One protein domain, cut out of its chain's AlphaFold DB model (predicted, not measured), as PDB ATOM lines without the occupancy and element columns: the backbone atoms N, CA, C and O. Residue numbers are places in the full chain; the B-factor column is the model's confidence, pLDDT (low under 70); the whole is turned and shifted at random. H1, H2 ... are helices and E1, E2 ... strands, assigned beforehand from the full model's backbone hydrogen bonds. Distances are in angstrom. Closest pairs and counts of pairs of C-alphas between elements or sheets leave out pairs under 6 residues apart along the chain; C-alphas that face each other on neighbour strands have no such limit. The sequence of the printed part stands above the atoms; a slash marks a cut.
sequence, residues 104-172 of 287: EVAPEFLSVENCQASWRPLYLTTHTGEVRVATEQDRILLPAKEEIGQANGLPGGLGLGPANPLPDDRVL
ATOM      1  N   GLU A 104     136.254 166.037 173.288       92.38
ATOM      2  CA  GLU A 104     136.182 165.546 174.661       92.38
ATOM      3  C   GLU A 104     134.970 164.628 174.856       92.38
ATOM      4  O   GLU A 104     133.918 164.796 174.225       92.38
ATOM      5  N   VAL A 105     135.125 163.642 175.740       88.62
ATOM      6  CA  VAL A 105     134.029 162.762 176.145       88.62
ATOM      7  C   VAL A 105     133.129 163.535 177.102       88.62
ATOM      8  O   VAL A 105     133.563 163.938 178.180       88.62
ATOM      9  N   ALA A 106     131.876 163.753 176.707       85.31
ATOM     10  CA  ALA A 106     130.948 164.516 177.530       85.31
ATOM     11  C   ALA A 106     130.628 163.771 178.850       85.31
ATOM     12  O   ALA A 106     130.542 162.537 178.837       85.31
ATOM     13  N   PRO A 107     130.447 164.477 179.987       83.44
ATOM     14  CA  PRO A 107     130.280 163.860 181.308       83.44
ATOM     15  C   PRO A 107     129.159 162.815 181.405       83.44
ATOM     16  O   PRO A 107     129.267 161.845 182.160       83.44
ATOM     17  N   GLU A 108     128.092 162.983 180.627       79.75
ATOM     18  CA  GLU A 108     126.969 162.048 180.524       79.75
ATOM     19  C   GLU A 108     127.365 160.659 179.994       79.75
ATOM     20  O   GLU A 108     126.674 159.680 180.272       79.75
ATOM     21  N   PHE A 109     128.491 160.547 179.285       81.81
ATOM     22  CA  PHE A 109     128.994 159.288 178.732       81.81
ATOM     23  C   PHE A 109     130.030 158.588 179.623       81.81
ATOM     24  O   PHE A 109     130.458 157.482 179.288       81.81
ATOM     25  N   LEU A 110     130.427 159.192 180.749       82.00
ATOM     26  CA  LEU A 110     131.519 158.694 181.597       82.00
ATOM     27  C   LEU A 110     131.095 157.626 182.616       82.00
ATOM     28  O   LEU A 110     131.942 156.892 183.120       82.00
ATOM     29  N   SER A 111     129.808 157.517 182.965       73.75
ATOM     30  CA  SER A 111     129.368 156.526 183.955       73.75
ATOM     31  C   SER A 111     127.905 156.107 183.807       73.75
ATOM     32  O   SER A 111     127.050 156.857 183.338       73.75
ATOM     33  N   VAL A 112     127.604 154.894 184.288       61.25
ATOM     34  CA  VAL A 112     126.223 154.422 184.479       61.25
ATOM     35  C   VAL A 112     125.470 155.218 185.551       61.25
ATOM     36  O   VAL A 112     124.247 155.279 185.519       61.25
ATOM     37  N   GLU A 113     126.184 155.846 186.486       61.38
ATOM     38  CA  GLU A 113     125.603 156.667 187.558       61.38
ATOM     39  C   GLU A 113     125.078 158.011 187.026       61.38
ATOM     40  O   GLU A 113     124.112 158.550 187.564       61.38
ATOM     41  N   ASN A 114     125.636 158.493 185.910       55.53
ATOM     42  CA  ASN A 114     125.165 159.670 185.175       55.53
ATOM     43  C   ASN A 114     124.020 159.346 184.192       55.53
ATOM     44  O   ASN A 114     123.473 160.247 183.553       55.53
ATOM     45  N   CYS A 115     123.626 158.074 184.063       52.19
ATOM     46  CA  CYS A 115     122.587 157.663 183.127       52.19
ATOM     47  C   CYS A 115     121.190 157.992 183.670       52.19
ATOM     48  O   CYS A 115     120.585 157.227 184.424       52.19
ATOM     49  N   GLN A 116     120.595 159.087 183.191       55.16
ATOM     50  CA  GLN A 116     119.147 159.056 182.967       55.16
ATOM     51  C   GLN A 116     118.863 157.985 181.904       55.16
ATOM     52  O   GLN A 116     119.692 157.797 181.021       55.16
ATOM     53  N   ALA A 117     117.725 157.284 181.975       53.09
ATOM     54  CA  ALA A 117     117.405 156.057 181.217       53.09
ATOM     55  C   ALA A 117     117.585 156.096 179.672       53.09
ATOM     56  O   ALA A 117     117.372 155.086 179.004       53.09
ATOM     57  N   SER A 118     117.961 157.242 179.103       58.22
ATOM     58  CA  SER A 118     118.244 157.488 177.686       58.22
ATOM     59  C   SER A 118     119.737 157.492 177.323       58.22
ATOM     60  O   SER A 118     120.052 157.374 176.143       58.22
ATOM     61  N   TRP A 119     120.649 157.611 178.292       60.78
ATOM     62  CA  TRP A 119     122.095 157.688 178.058       60.78
ATOM     63  C   TRP A 119     122.759 156.402 178.549       60.78
ATOM     64  O   TRP A 119     122.352 155.841 179.562       60.78
ATOM     65  N   ARG A 120     123.728 155.885 177.790       74.88
ATOM     66  CA  ARG A 120     124.565 154.735 178.162       74.88
ATOM     67  C   ARG A 120     126.012 155.226 178.170       74.88
ATOM     68  O   ARG A 120     126.333 156.068 177.330       74.88
ATOM     69  N   PRO A 121     126.876 154.722 179.069       87.81
ATOM     70  CA  PRO A 121     128.283 155.081 179.017       87.81
ATOM     71  C   PRO A 121     128.873 154.682 177.663       87.81
ATOM     72  O   PRO A 121     128.467 153.674 177.070       87.81
ATOM     73  N   LEU A 122     129.827 155.478 177.191       92.44
ATOM     74  CA  LEU A 122     130.541 155.205 175.954       92.44
ATOM     75  C   LEU A 122     131.638 154.176 176.229       92.44
ATOM     76  O   LEU A 122     132.468 154.374 177.110       92.44
ATOM     77  N   TYR A 123     131.639 153.078 175.484       95.06
ATOM     78  CA  TYR A 123     132.678 152.056 175.520       95.06
ATOM     79  C   TYR A 123     133.620 152.221 174.337       95.06
ATOM     80  O   TYR A 123     133.172 152.464 173.215       95.06
ATOM     81  N   LEU A 124     134.908 152.017 174.582       96.31
ATOM     82  CA  LEU A 124     135.960 152.037 173.574       96.31
ATOM     83  C   LEU A 124     136.896 150.842 173.732       96.31
ATOM     84  O   LEU A 124     136.936 150.210 174.790       96.31
ATOM     85  N   THR A 125     137.624 150.547 172.662       97.19
ATOM     86  CA  THR A 125     138.799 149.676 172.655       97.19
ATOM     87  C   THR A 125     140.032 150.566 172.683       97.19
ATOM     88  O   THR A 125     140.117 151.467 171.857       97.19
ATOM     89  N   THR A 126     140.938 150.353 173.634       96.69
ATOM     90  CA  THR A 126     142.225 151.062 173.705       96.69
ATOM     91  C   THR A 126     143.227 150.498 172.700       96.69
ATOM     92  O   THR A 126     143.043 149.382 172.194       96.69
ATOM     93  N   HIS A 127     144.366 151.172 172.544       94.81
ATOM     94  CA  HIS A 127     145.459 150.728 171.676       94.81
ATOM     95  C   HIS A 127     146.067 149.378 172.104       94.81
ATOM     96  O   HIS A 127     146.692 148.668 171.312       94.81
ATOM     97  N   THR A 128     145.879 148.980 173.368       95.31
ATOM     98  CA  THR A 128     146.287 147.665 173.895       95.31
ATOM     99  C   THR A 128     145.248 146.564 173.656       95.31
ATOM    100  O   THR A 128     145.513 145.395 173.948       95.31
ATOM    101  N   GLY A 129     144.076 146.911 173.119       95.50
ATOM    102  CA  GLY A 129     142.942 146.012 172.915       95.50
ATOM    103  C   GLY A 129     142.028 145.861 174.135       95.50
ATOM    104  O   GLY A 129     141.157 144.989 174.134       95.50
ATOM    105  N   GLU A 130     142.213 146.667 175.185       96.88
ATOM    106  CA  GLU A 130     141.338 146.657 176.358       96.88
ATOM    107  C   GLU A 130     139.999 147.323 176.031       96.88
ATOM    108  O   GLU A 130     139.955 148.425 175.493       96.88
ATOM    109  N   VAL A 131     138.891 146.679 176.407       97.44
ATOM    110  CA  VAL A 131     137.556 147.277 176.301       97.44
ATOM    111  C   VAL A 131     137.141 147.863 177.642       97.44
ATOM    112  O   VAL A 131     136.942 147.128 178.612       97.44
ATOM    113  N   ARG A 132     136.934 149.182 177.683       95.69
ATOM    114  CA  ARG A 132     136.525 149.910 178.893       95.69
ATOM    115  C   ARG A 132     135.576 151.064 178.585       95.69
ATOM    116  O   ARG A 132     135.358 151.421 177.430       95.69
ATOM    117  N   VAL A 133     135.006 151.643 179.641       94.44
ATOM    118  CA  VAL A 133     134.283 152.918 179.547       94.44
ATOM    119  C   VAL A 133     135.285 154.037 179.245       94.44
ATOM    120  O   VAL A 133     136.419 154.020 179.737       94.44
ATOM    121  N   ALA A 134     134.873 154.980 178.408       95.06
ATOM    122  CA  ALA A 134     135.639 156.167 178.080       95.06
ATOM    123  C   ALA A 134     135.811 157.074 179.312       95.06
ATOM    124  O   ALA A 134     134.967 157.129 180.205       95.06
ATOM    125  N   THR A 135     136.917 157.795 179.351       95.00
ATOM    126  CA  THR A 135     137.313 158.735 180.399       95.00
ATOM    127  C   THR A 135     137.375 160.147 179.822       95.00
ATOM    128  O   THR A 135     137.441 160.333 178.609       95.00
ATOM    129  N   GLU A 136     137.427 161.164 180.682       94.50
ATOM    130  CA  GLU A 136     137.627 162.565 180.266       94.50
ATOM    131  C   GLU A 136     138.962 162.811 179.527       94.50
ATOM    132  O   GLU A 136     139.158 163.841 178.875       94.50
ATOM    133  N   GLN A 137     139.900 161.864 179.629       95.56
ATOM    134  CA  GLN A 137     141.225 161.937 179.015       95.56
ATOM    135  C   GLN A 137     141.246 161.377 177.589       95.56
ATOM    136  O   GLN A 137     142.166 161.699 176.840       95.56
ATOM    137  N   ASP A 138     140.227 160.610 177.195       97.19
ATOM    138  CA  ASP A 138     140.097 160.099 175.833       97.19
ATOM    139  C   ASP A 138     139.580 161.200 174.891       97.19
ATOM    140  O   ASP A 138     138.972 162.192 175.317       97.19
ATOM    141  N   ARG A 139     139.837 161.053 173.590       97.44
ATOM    142  CA  ARG A 139     139.378 161.993 172.562       97.44
ATOM    143  C   ARG A 139     138.676 161.260 171.432       97.44
ATOM    144  O   ARG A 139     139.292 160.493 170.704       97.44
ATOM    145  N   ILE A 140     137.385 161.521 171.261       96.62
ATOM    146  CA  ILE A 140     136.577 160.916 170.201       96.62
ATOM    147  C   ILE A 140     136.836 161.662 168.898       96.62
ATOM    148  O   ILE A 140     136.672 162.883 168.841       96.62
ATOM    149  N   LEU A 141     137.214 160.939 167.845       96.19
ATOM    150  CA  LEU A 141     137.420 161.543 166.534       96.19
ATOM    151  C   LEU A 141     136.079 162.059 165.999       96.19
ATOM    152  O   LEU A 141     135.058 161.376 166.084       96.19
ATOM    153  N   LEU A 142     136.066 163.261 165.432       94.50
ATOM    154  CA  LEU A 142     134.842 163.928 164.987       94.50
ATOM    155  C   LEU A 142     133.972 163.064 164.046       94.50
ATOM    156  O   LEU A 142     132.771 162.994 164.306       94.50
ATOM    157  N   PRO A 143     134.516 162.336 163.046       92.19
ATOM    158  CA  PRO A 143     133.720 161.408 162.233       92.19
ATOM    159  C   PRO A 143     133.039 160.294 163.042       92.19
ATOM    160  O   PRO A 143     131.917 159.905 162.733       92.19
ATOM    161  N   ALA A 144     133.673 159.817 164.119       92.88
ATOM    162  CA  ALA A 144     133.125 158.755 164.959       92.88
ATOM    163  C   ALA A 144     131.852 159.189 165.697       92.88
ATOM    164  O   ALA A 144     131.014 158.349 166.019       92.88
ATOM    165  N   LYS A 145     131.664 160.495 165.943       90.50
ATOM    166  CA  LYS A 145     130.473 161.010 166.637       90.50
ATOM    167  C   LYS A 145     129.174 160.674 165.915       90.50
ATOM    168  O   LYS A 145     128.172 160.422 166.578       90.50
ATOM    169  N   GLU A 146     129.186 160.660 164.585       89.06
ATOM    170  CA  GLU A 146     128.005 160.303 163.796       89.06
ATOM    171  C   GLU A 146     127.740 158.792 163.814       89.06
ATOM    172  O   GLU A 146     126.594 158.374 163.656       89.06
ATOM    173  N   GLU A 147     128.771 157.972 164.039       91.25
ATOM    174  CA  GLU A 147     128.691 156.506 164.054       91.25
ATOM    175  C   GLU A 147     128.162 155.949 165.389       91.25
ATOM    176  O   GLU A 147     127.603 154.848 165.422       91.25
ATOM    177  N   ILE A 148     128.307 156.694 166.493       91.25
ATOM    178  CA  ILE A 148     127.867 156.257 167.826       91.25
ATOM    179  C   ILE A 148     126.371 155.908 167.810       91.25
ATOM    180  O   ILE A 148     125.515 156.675 167.374       91.25
ATOM    181  N   GLY A 149     126.048 154.716 168.311       89.94
ATOM    182  CA  GLY A 149     124.693 154.178 168.378       89.94
ATOM    183  C   GLY A 149     124.157 153.601 167.067       89.94
ATOM    184  O   GLY A 149     123.111 152.950 167.091       89.94
ATOM    185  N   GLN A 150     124.860 153.761 165.939       91.06
ATOM    186  CA  GLN A 150     124.435 153.164 164.675       91.06
ATOM    187  C   GLN A 150     124.511 151.631 164.715       91.06
ATOM    188  O   GLN A 150     125.346 151.026 165.396       91.06
ATOM    189  N   ALA A 151     123.616 150.985 163.964       91.44
ATOM    190  CA  ALA A 151     123.610 149.538 163.810       91.44
ATOM    191  C   ALA A 151     124.724 149.095 162.849       91.44
ATOM    192  O   ALA A 151     124.757 149.504 161.693       91.44
ATOM    193  N   ASN A 152     125.589 148.199 163.314       90.62
ATOM    194  CA  ASN A 152     126.739 147.664 162.574       90.62
ATOM    195  C   ASN A 152     126.782 146.121 162.582       90.62
ATOM    196  O   ASN A 152     127.823 145.515 162.356       90.62
ATOM    197  N   GLY A 153     125.652 145.471 162.882       90.19
ATOM    198  CA  GLY A 153     125.554 144.010 162.998       90.19
ATOM    199  C   GLY A 153     125.909 143.449 164.381       90.19
ATOM    200  O   GLY A 153     125.698 142.259 164.608       90.19
ATOM    201  N   LEU A 154     126.371 144.286 165.316       90.75
ATOM    202  CA  LEU A 154     126.585 143.918 166.716       90.75
ATOM    203  C   LEU A 154     125.459 144.458 167.627       90.75
ATOM    204  O   LEU A 154     124.799 145.449 167.290       90.75
ATOM    205  N   PRO A 155     125.197 143.824 168.788       87.12
ATOM    206  CA  PRO A 155     124.127 144.243 169.691       87.12
ATOM    207  C   PRO A 155     124.330 145.656 170.254       87.12
ATOM    208  O   PRO A 155     125.433 146.042 170.628       87.12
ATOM    209  N   GLY A 156     123.232 146.397 170.410       83.62
ATOM    210  CA  GLY A 156     123.195 147.607 171.237       83.62
ATOM    211  C   GLY A 156     123.713 148.899 170.601       83.62
ATOM    212  O   GLY A 156     123.638 149.911 171.287       83.62
ATOM    213  N   GLY A 157     124.157 148.877 169.337       89.69
ATOM    214  CA  GLY A 157     124.699 150.042 168.620       89.69
ATOM    215  C   GLY A 157     126.160 150.348 168.970       89.69
ATOM    216  O   GLY A 157     126.611 150.033 170.075       89.69
ATOM    217  N   LEU A 158     126.905 150.919 168.020       93.19
ATOM    218  CA  LEU A 158     128.343 151.167 168.166       93.19
ATOM    219  C   LEU A 158     128.650 152.091 169.357       93.19
ATOM    220  O   LEU A 158     127.991 153.110 169.547       93.19
ATOM    221  N   GLY A 159     129.645 151.738 170.167       92.69
ATOM    222  CA  GLY A 159     130.081 152.489 171.345       92.69
ATOM    223  C   GLY A 159     129.161 152.375 172.565       92.69
ATOM    224  O   GLY A 159     129.553 152.772 173.654       92.69
ATOM    225  N   LEU A 160     127.956 151.809 172.447       91.00
ATOM    226  CA  LEU A 160     126.972 151.822 173.539       91.00
ATOM    227  C   LEU A 160     127.032 150.583 174.443       91.00
ATOM    228  O   LEU A 160     126.136 150.360 175.255       91.00
ATOM    229  N   GLY A 161     128.054 149.740 174.325       90.50
ATOM    230  CA  GLY A 161     128.232 148.596 175.213       90.50
ATOM    231  C   GLY A 161     129.569 147.887 175.016       90.50
ATOM    232  O   GLY A 161     130.169 147.999 173.952       90.50
ATOM    233  N   PRO A 162     130.004 147.070 175.990       92.62
ATOM    234  CA  PRO A 162     131.287 146.368 175.908       92.62
ATOM    235  C   PRO A 162     131.312 145.285 174.817       92.62
ATOM    236  O   PRO A 162     132.376 144.857 174.398       92.62
ATOM    237  N   ALA A 163     130.144 144.836 174.339       93.44
ATOM    238  CA  ALA A 163     130.030 143.905 173.213       93.44
ATOM    239  C   ALA A 163     130.088 144.595 171.834       93.44
ATOM    240  O   ALA A 163     130.078 143.911 170.813       93.44
ATOM    241  N   ASN A 164     130.091 145.931 171.801       95.12
ATOM    242  CA  ASN A 164     130.161 146.744 170.590       95.12
ATOM    243  C   ASN A 164     130.835 148.100 170.897       95.12
ATOM    244  O   ASN A 164     130.177 149.135 170.786       95.12
ATOM    245  N   PRO A 165     132.088 148.114 171.389       96.00
ATOM    246  CA  PRO A 165     132.788 149.354 171.721       96.00
ATOM    247  C   PRO A 165     133.154 150.142 170.457       96.00
ATOM    248  O   PRO A 165     133.183 149.584 169.359       96.00
ATOM    249  N   LEU A 166     133.481 151.429 170.606       95.94
ATOM    250  CA  LEU A 166     134.214 152.149 169.568       95.94
ATOM    251  C   LEU A 166     135.549 151.427 169.315       95.94
ATOM    252  O   LEU A 166     136.231 151.071 170.281       95.94
ATOM    253  N   PRO A 167     135.910 151.165 168.051       95.25
ATOM    254  CA  PRO A 167     137.221 150.628 167.732       95.25
ATOM    255  C   PRO A 167     138.309 151.681 167.981       95.25
ATOM    256  O   PRO A 167     138.041 152.883 167.998       95.25
ATOM    257  N   ASP A 168     139.533 151.198 168.152       94.56
ATOM    258  CA  ASP A 168     140.735 151.994 168.417       94.56
ATOM    259  C   ASP A 168     140.968 153.083 167.351       94.56
ATOM    260  O   ASP A 168     141.245 154.231 167.655       94.56
ATOM    261  N   ASP A 169     140.656 152.806 166.081       94.00
ATOM    262  CA  ASP A 169     140.784 153.771 164.976       94.00
ATOM    263  C   ASP A 169     139.712 154.890 164.959       94.00
ATOM    264  O   ASP A 169     139.574 155.626 163.973       94.00
ATOM    265  N   ARG A 170     138.904 155.007 166.019       95.56
ATOM    266  CA  ARG A 170     137.844 156.020 166.189       95.56
ATOM    267  C   ARG A 170     138.015 156.873 167.444       95.56
ATOM    268  O   ARG A 170     137.245 157.816 167.649       95.56
ATOM    269  N   VAL A 171     139.019 156.585 168.259       95.94
ATOM    270  CA  VAL A 171     139.317 157.302 169.498       95.94
ATOM    271  C   VAL A 171     140.828 157.465 169.629       95.94
ATOM    272  O   VAL A 171     141.576 156.678 169.079       95.94
ATOM    273  N   LEU A 172     141.281 158.509 170.314       97.94
ATOM    274  CA  LEU A 172     142.598 158.483 170.940       97.94
ATOM    275  C   LEU A 172     142.390 158.189 172.410       97.94
ATOM    276  O   LEU A 172     141.694 158.955 173.091       97.94
TER     277      LEU A 172
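Overview. This is residues 104 to 172 of the 287 residues of an uncharacterized protein of Bacteroidetes bacterium (UniProt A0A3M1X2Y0). With little regular structure, this is a rounded body made mostly of loops, with a small two-strand hairpin, E1 and E2, and, away from that hairpin, the short strand E3, paired at residues 139 to 140 with residues 171 to 172, followed by the four-residue helix H1. The 69 printed residues hold E1, E2, E3 and H1 in that order, class mixed, with only 13 residues in named elements. The whole is compact, radius of gyration of the C-alphas 10.9 A, spanning 28 by 28 by 22 A.

Arrangement. E1, residues 123 to 125, and E2, residues 131 to 133, form an antiparallel hairpin at 145 degrees; N 124 and O 132 are 2.9 A apart, within hydrogen-bond range. E3, residues 139 to 141, pairs with no named strand, but its residues 139 to 140 pair antiparallel with residues 171 to 172. E3 is apart from E1 and E2. H1, residues 144 to 147, meets E3 only through their link and is apart from E1 and E2. H1 is too short for an O i to N i+4 pair; its one O i to N i+3 pair is within range.

Along the chain. E1 measures 7.2 A, E2 7.3 A, E3 6.4 A and H1 5.1 A. E1 begins at C-alpha 123 (132.678, 152.056, 175.520); H1 ends at C-alpha 147 (128.691, 156.506, 164.054).

Size, cuts and confidence. The C-alphas farthest apart, of Ala 117 and Thr 128, are 31.0 A apart. The printed part has no cut, and its three links are tight. Residues 112 to 119 have pLDDT under 70.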